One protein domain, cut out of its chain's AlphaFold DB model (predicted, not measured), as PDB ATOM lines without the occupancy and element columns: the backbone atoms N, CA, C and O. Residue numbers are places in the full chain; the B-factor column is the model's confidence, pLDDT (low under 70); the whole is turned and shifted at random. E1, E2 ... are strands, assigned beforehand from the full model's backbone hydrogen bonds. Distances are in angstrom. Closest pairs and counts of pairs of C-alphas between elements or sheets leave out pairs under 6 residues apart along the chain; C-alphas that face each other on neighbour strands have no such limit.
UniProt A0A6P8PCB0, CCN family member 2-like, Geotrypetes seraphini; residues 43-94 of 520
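Overview. This is residues 43 to 94 of the 520 residues of the protein "CCN family member 2-like" of Geotrypetes seraphini (UniProt A0A6P8PCB0). There is little regular structure: a small hairpin, E2 and E3, makes one lobe, a loop of residues 43 to 54 closed by a short pairing at E1 makes the other, and the long winding link runs between them. The printed part has 52 residues, with three named strands, E1, E2, E3 in that order, and no named helix. E2 and E3 form an antiparallel sheet; the class is all strand, though only 12 residues are in named elements. It is compact, radius of gyration of the C-alphas 10.6 A, spanning 29 by 26 by 17 A.

Arrangement. E2, residues 74 to 77, and E3, residues 87 to 91, are antiparallel at 143 degrees; N 75 and O 90 are 2.9 A apart, within hydrogen-bond range. Residues 61 to 62 pair antiparallel with residues 87 to 88 of E3. E1, residues 52 to 54, is apart from both; residues 43 to 44 pair antiparallel with its residues 52 to 53.

Along the chain. E3 measures 12.9 A, E2 9.3 A and E1 7.0 A. C-alpha 52 is at (148.823, 117.736, 202.860), C-alpha 91 at (145.708, 96.662, 208.865).

Size, cuts and confidence. The C-alphas farthest apart, Cys 49 and Glu 93, are 29.5 A apart. The printed part has no cut. E1 to E2 is a long link. pLDDT is under 70 at residues 80 to 85 and 92 to 94.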
ATOM      1  N   LEU A  43     150.422 113.241 204.864       85.62
ATOM      2  CA  LEU A  43     150.457 112.577 203.562       85.62
ATOM      3  C   LEU A  43     149.829 113.474 202.480       85.62
ATOM      4  O   LEU A  43     149.021 114.341 202.819       85.62
ATOM      5  N   PRO A  44     150.192 113.298 201.195       84.31
ATOM      6  CA  PRO A  44     149.451 113.909 200.094       84.31
ATOM      7  C   PRO A  44     148.047 113.297 199.979       84.31
ATOM      8  O   PRO A  44     147.861 112.126 200.309       84.31
ATOM      9  N   ASP A  45     147.079 114.067 199.485       83.31
ATOM     10  CA  ASP A  45     145.762 113.546 199.105       83.31
ATOM     11  C   ASP A  45     145.845 112.600 197.887       83.31
ATOM     12  O   ASP A  45     146.673 112.793 196.993       83.31
ATOM     13  N   GLY A  46     144.977 111.582 197.833       72.50
ATOM     14  CA  GLY A  46     144.893 110.635 196.711       72.50
ATOM     15  C   GLY A  46     144.344 111.262 195.426       72.50
ATOM     16  O   GLY A  46     144.615 110.779 194.329       72.50
ATOM     17  N   CYS A  47     143.650 112.393 195.552       77.75
ATOM     18  CA  CYS A  47     143.083 113.156 194.445       77.75
ATOM     19  C   CYS A  47     144.087 114.009 193.655       77.75
ATOM     20  O   CYS A  47     143.723 114.580 192.626       77.75
ATOM     21  N   GLY A  48     145.345 114.095 194.094       70.31
ATOM     22  CA  GLY A  48     146.387 114.847 193.396       70.31
ATOM     23  C   GLY A  48     146.254 116.372 193.487       70.31
ATOM     24  O   GLY A  48     146.979 117.073 192.782       70.31
ATOM     25  N   CYS A  49     145.403 116.904 194.372       78.69
ATOM     26  CA  CYS A  49     145.285 118.344 194.625       78.69
ATOM     27  C   CYS A  49     146.567 118.953 195.233       78.69
ATOM     28  O   CYS A  49     146.740 120.173 195.237       78.69
ATOM     29  N   GLY A  50     147.477 118.129 195.767       73.75
ATOM     30  CA  GLY A  50     148.705 118.588 196.427       73.75
ATOM     31  C   GLY A  50     148.458 119.138 197.835       73.75
ATOM     32  O   GLY A  50     149.317 119.825 198.410       73.75
ATOM     33  N   CYS A  51     147.290 118.832 198.399       82.81
ATOM     34  CA  CYS A  51     146.967 119.076 199.790       82.81
ATOM     35  C   CYS A  51     147.778 118.117 200.671       82.81
ATOM     36  O   CYS A  51     148.079 116.990 200.287       82.81
ATOM     37  N   TRP A  52     148.146 118.571 201.869       85.12
ATOM     38  CA  TRP A  52     148.823 117.736 202.860       85.12
ATOM     39  C   TRP A  52     147.883 117.549 204.041       85.12
ATOM     40  O   TRP A  52     147.586 118.510 204.751       85.12
ATOM     41  N   VAL A  53     147.409 116.320 204.212       87.31
ATOM     42  CA  VAL A  53     146.418 115.911 205.211       87.31
ATOM     43  C   VAL A  53     147.058 114.971 206.231       87.31
ATOM     44  O   VAL A  53     148.112 114.388 205.982       87.31
ATOM     45  N   CYS A  54     146.462 114.839 207.412       90.50
ATOM     46  CA  CYS A  54     146.965 113.921 208.432       90.50
ATOM     47  C   CYS A  54     146.498 112.496 208.132       90.50
ATOM     48  O   CYS A  54     145.333 112.290 207.810       90.50
ATOM     49  N   ALA A  55     147.405 111.525 208.231       90.56
ATOM     50  CA  ALA A  55     147.106 110.138 207.901       90.56
ATOM     51  C   ALA A  55     146.094 109.518 208.872       90.56
ATOM     52  O   ALA A  55     146.369 109.451 210.075       90.56
ATOM     53  N   ALA A  56     144.987 108.997 208.348       90.94
ATOM     54  CA  ALA A  56     143.989 108.303 209.152       90.94
ATOM     55  C   ALA A  56     144.589 107.038 209.804       90.94
ATOM     56  O   ALA A  56     145.347 106.272 209.193       90.94
ATOM     57  N   GLN A  57     144.316 106.864 211.092       91.81
ATOM     58  CA  GLN A  57     144.862 105.815 211.951       91.81
ATOM     59  C   GLN A  57     143.943 104.586 211.994       91.81
ATOM     60  O   GLN A  57     142.846 104.592 211.454       91.81
ATOM     61  N   LEU A  58     144.392 103.495 212.626       87.44
ATOM     62  CA  LEU A  58     143.653 102.226 212.667       87.44
ATOM     63  C   LEU A  58     142.248 102.418 213.270       87.44
ATOM     64  O   LEU A  58     142.132 102.758 214.448       87.44
ATOM     65  N   GLY A  59     141.209 102.151 212.477       79.94
ATOM     66  CA  GLY A  59     139.805 102.342 212.853       79.94
ATOM     67  C   GLY A  59     139.253 103.763 212.672       79.94
ATOM     68  O   GLY A  59     138.081 103.972 212.970       79.94
ATOM     69  N   GLU A  60     140.044 104.723 212.186       90.00
ATOM     70  CA  GLU A  60     139.546 106.034 211.745       90.00
ATOM     71  C   GLU A  60     138.944 105.942 210.330       90.00
ATOM     72  O   GLU A  60     139.262 105.028 209.560       90.00
ATOM     73  N   GLU A  61     138.058 106.885 210.008       87.25
ATOM     74  CA  GLU A  61     137.404 107.007 208.700       87.25
ATOM     75  C   GLU A  61     138.398 107.454 207.613       87.25
ATOM     76  O   GLU A  61     139.347 108.194 207.881       87.25
ATOM     77  N   CYS A  62     138.193 106.994 206.378       88.94
ATOM     78  CA  CYS A  62     139.095 107.240 205.253       88.94
ATOM     79  C   CYS A  62     138.374 107.331 203.904       88.94
ATOM     80  O   CYS A  62     137.298 106.763 203.705       88.94
ATOM     81  N   SER A  63     139.000 108.036 202.962       84.38
ATOM     82  CA  SER A  63     138.547 108.230 201.578       84.38
ATOM     83  C   SER A  63     139.739 108.632 200.693       84.38
ATOM     84  O   SER A  63     140.852 108.794 201.196       84.38
ATOM     85  N   GLU A  64     139.541 108.856 199.391       79.56
ATOM     86  CA  GLU A  64     140.618 109.350 198.503       79.56
ATOM     87  C   GLU A  64     141.167 110.731 198.925       79.56
ATOM     88  O   GLU A  64     142.320 111.064 198.650       79.56
ATOM     89  N   LEU A  65     140.379 111.532 199.652       79.12
ATOM     90  CA  LEU A  65     140.819 112.809 200.230       79.12
ATOM     91  C   LEU A  65     141.476 112.654 201.616       79.12
ATOM     92  O   LEU A  65     142.122 113.592 202.087       79.12
ATOM     93  N   LEU A  66     141.334 111.493 202.266       86.19
ATOM     94  CA  LEU A  66     141.842 111.207 203.610       86.19
ATOM     95  C   LEU A  66     142.486 109.801 203.669       86.19
ATOM     96  O   LEU A  66     141.834 108.829 204.061       86.19
ATOM     97  N   PRO A  67     143.766 109.669 203.269       88.31
ATOM     98  CA  PRO A  67     144.453 108.385 203.182       88.31
ATOM     99  C   PRO A  67     144.903 107.853 204.552       88.31
ATOM    100  O   PRO A  67     145.310 108.600 205.445       88.31
ATOM    101  N   CYS A  68     144.910 106.526 204.679       90.06
ATOM    102  CA  CYS A  68     145.392 105.819 205.864       90.06
ATOM    103  C   CYS A  68     146.919 105.876 206.036       90.06
ATOM    104  O   CYS A  68     147.677 106.007 205.073       90.06
ATOM    105  N   ASP A  69     147.389 105.684 207.271       89.94
ATOM    106  CA  ASP A  69     148.813 105.617 207.619       89.94
ATOM    107  C   ASP A  69     149.486 104.323 207.122       89.94
ATOM    108  O   ASP A  69     149.759 103.378 207.869       89.94
ATOM    109  N   PHE A  70     149.823 104.301 205.834       78.81
ATOM    110  CA  PHE A  70     150.573 103.220 205.191       78.81
ATOM    111  C   PHE A  70     152.003 103.032 205.740       78.81
ATOM    112  O   PHE A  70     152.630 102.001 205.476       78.81
ATOM    113  N   SER A  71     152.526 103.956 206.563       74.38
ATOM    114  CA  SER A  71     153.782 103.728 207.305       74.38
ATOM    115  C   SER A  71     153.603 102.737 208.466       74.38
ATOM    116  O   SER A  71     154.560 102.098 208.907       74.38
ATOM    117  N   ARG A  72     152.358 102.550 208.924       75.50
ATOM    118  CA  ARG A  72     151.953 101.550 209.922       75.50
ATOM    119  C   ARG A  72     151.407 100.260 209.307       75.50
ATOM    120  O   ARG A  72     151.095  99.345 210.062       75.50
ATOM    121  N   GLY A  73     151.336 100.169 207.976       75.50
ATOM    122  CA  GLY A  73     150.677  99.062 207.278       75.50
ATOM    123  C   GLY A  73     149.154  99.151 207.383       75.50
ATOM    124  O   GLY A  73     148.513  98.177 207.763       75.50
ATOM    125  N   LEU A  74     148.586 100.335 207.124       85.12
ATOM    126  CA  LEU A  74     147.138 100.542 207.051       85.12
ATOM    127  C   LEU A  74     146.676 100.792 205.611       85.12
ATOM    128  O   LEU A  74     147.362 101.472 204.845       85.12
ATOM    129  N   ARG A  75     145.482 100.300 205.278       86.12
ATOM    130  CA  ARG A  75     144.770 100.524 204.011       86.12
ATOM    131  C   ARG A  75     143.320 100.916 204.304       86.12
ATOM    132  O   ARG A  75     142.759 100.476 205.300       86.12
ATOM    133  N   CYS A  76     142.717 101.725 203.433       86.69
ATOM    134  CA  CYS A  76     141.294 102.039 203.530       86.69
ATOM    135  C   CYS A  76     140.447 100.850 203.050       86.69
ATOM    136  O   CYS A  76     140.639 100.368 201.929       86.69
ATOM    137  N   ASP A  77     139.534 100.381 203.898       83.81
ATOM    138  CA  ASP A  77     138.542  99.355 203.585       83.81
ATOM    139  C   ASP A  77     137.150  99.996 203.493       83.81
ATOM    140  O   ASP A  77     136.567 100.418 204.493       83.81
ATOM    141  N   LEU A  78     136.630 100.083 202.266       75.69
ATOM    142  CA  LEU A  78     135.293 100.604 201.944       75.69
ATOM    143  C   LEU A  78     134.180  99.568 202.227       75.69
ATOM    144  O   LEU A  78     132.984  99.877 202.187       75.69
ATOM    145  N   GLY A  79     134.561  98.322 202.526       72.25
ATOM    146  CA  GLY A  79     133.659  97.191 202.657       72.25
ATOM    147  C   GLY A  79     133.015  96.768 201.332       72.25
ATOM    148  O   GLY A  79     133.392  97.181 200.238       72.25
ATOM    149  N   ASN A  80     132.002  95.912 201.438       58.25
ATOM    150  CA  ASN A  80     131.447  95.166 200.304       58.25
ATOM    151  C   ASN A  80     130.338  95.912 199.520       58.25
ATOM    152  O   ASN A  80     129.484  95.265 198.916       58.25
ATOM    153  N   ASN A  81     130.294  97.250 199.564       55.41
ATOM    154  CA  ASN A  81     129.290  98.056 198.855       55.41
ATOM    155  C   ASN A  81     129.955  99.166 198.023       55.41
ATOM    156  O   ASN A  81     130.454 100.139 198.585       55.41
ATOM    157  N   LEU A  82     129.895  99.041 196.692       52.34
ATOM    158  CA  LEU A  82     130.511  99.973 195.738       52.34
ATOM    159  C   LEU A  82     129.883 101.381 195.720       52.34
ATOM    160  O   LEU A  82     130.438 102.277 195.092       52.34
ATOM    161  N   GLU A  83     128.756 101.604 196.400       57.50
ATOM    162  CA  GLU A  83     128.175 102.944 196.570       57.50
ATOM    163  C   GLU A  83     128.836 103.752 197.705       57.50
ATOM    164  O   GLU A  83     128.593 104.955 197.825       57.50
ATOM    165  N   ARG A  84     129.672 103.126 198.551       60.12
ATOM    166  CA  ARG A  84     130.342 103.808 199.669       60.12
ATOM    167  C   ARG A  84     131.606 104.532 199.214       60.12
ATOM    168  O   ARG A  84     132.538 103.924 198.700       60.12
ATOM    169  N   GLN A  85     131.629 105.839 199.467       67.00
ATOM    170  CA  GLN A  85     132.738 106.754 199.156       67.00
ATOM    171  C   GLN A  85     133.702 106.934 200.350       67.00
ATOM    172  O   GLN A  85     134.735 107.588 200.228       67.00
ATOM    173  N   GLU A  86     133.358 106.335 201.493       75.12
ATOM    174  CA  GLU A  86     134.045 106.428 202.782       75.12
ATOM    175  C   GLU A  86     134.134 105.023 203.400       75.12
ATOM    176  O   GLU A  86     133.211 104.208 203.269       75.12
ATOM    177  N   GLY A  87     135.253 104.732 204.060       84.62
ATOM    178  CA  GLY A  87     135.547 103.451 204.704       84.62
ATOM    179  C   GLY A  87     136.338 103.629 205.994       84.62
ATOM    180  O   GLY A  87     136.414 104.733 206.526       84.62
ATOM    181  N   PHE A  88     136.958 102.554 206.486       87.00
ATOM    182  CA  PHE A  88     137.779 102.583 207.703       87.00
ATOM    183  C   PHE A  88     139.189 102.052 207.452       87.00
ATOM    184  O   PHE A  88     139.387 101.111 206.683       87.00
ATOM    185  N   CYS A  89     140.186 102.623 208.126       89.31
ATOM    186  CA  CYS A  89     141.563 102.155 208.011       89.31
ATOM    187  C   CYS A  89     141.770 100.825 208.745       89.31
ATOM    188  O   CYS A  89     141.787 100.780 209.979       89.31
ATOM    189  N   THR A  90     141.992  99.751 207.990       84.44
ATOM    190  CA  THR A  90     142.309  98.404 208.486       84.44
ATOM    191  C   THR A  90     143.794  98.088 208.290       84.44
ATOM    192  O   THR A  90     144.493  98.763 207.533       84.44
ATOM    193  N   ALA A  91     144.315  97.088 209.006       76.31
ATOM    194  CA  ALA A  91     145.708  96.662 208.865       76.31
ATOM    195  C   ALA A  91     145.888  95.739 207.650       76.31
ATOM    196  O   ALA A  91     145.119  94.796 207.470       76.31
ATOM    197  N   THR A  92     146.925  95.967 206.843       66.69
ATOM    198  CA  THR A  92     147.293  95.062 205.749       66.69
ATOM    199  C   THR A  92     148.033  93.836 206.282       66.69
ATOM    200  O   THR A  92     148.978  93.959 207.059       66.69
ATOM    201  N   GLU A  93     147.652  92.642 205.820       59.31
ATOM    202  CA  GLU A  93     148.395  91.399 206.105       59.31
ATOM    203  C   GLU A  93     149.789  91.394 205.447       59.31
ATOM    204  O   GLU A  93     150.713  90.701 205.880       59.31
ATOM    205  N   GLU A  94     149.967  92.216 204.410       60.38
ATOM    206  CA  GLU A  94     151.276  92.585 203.890       60.38
ATOM    207  C   GLU A  94     151.950  93.589 204.835       60.38
ATOM    208  O   GLU A  94     151.399  94.649 205.141       60.38
TER     209      GLU A  94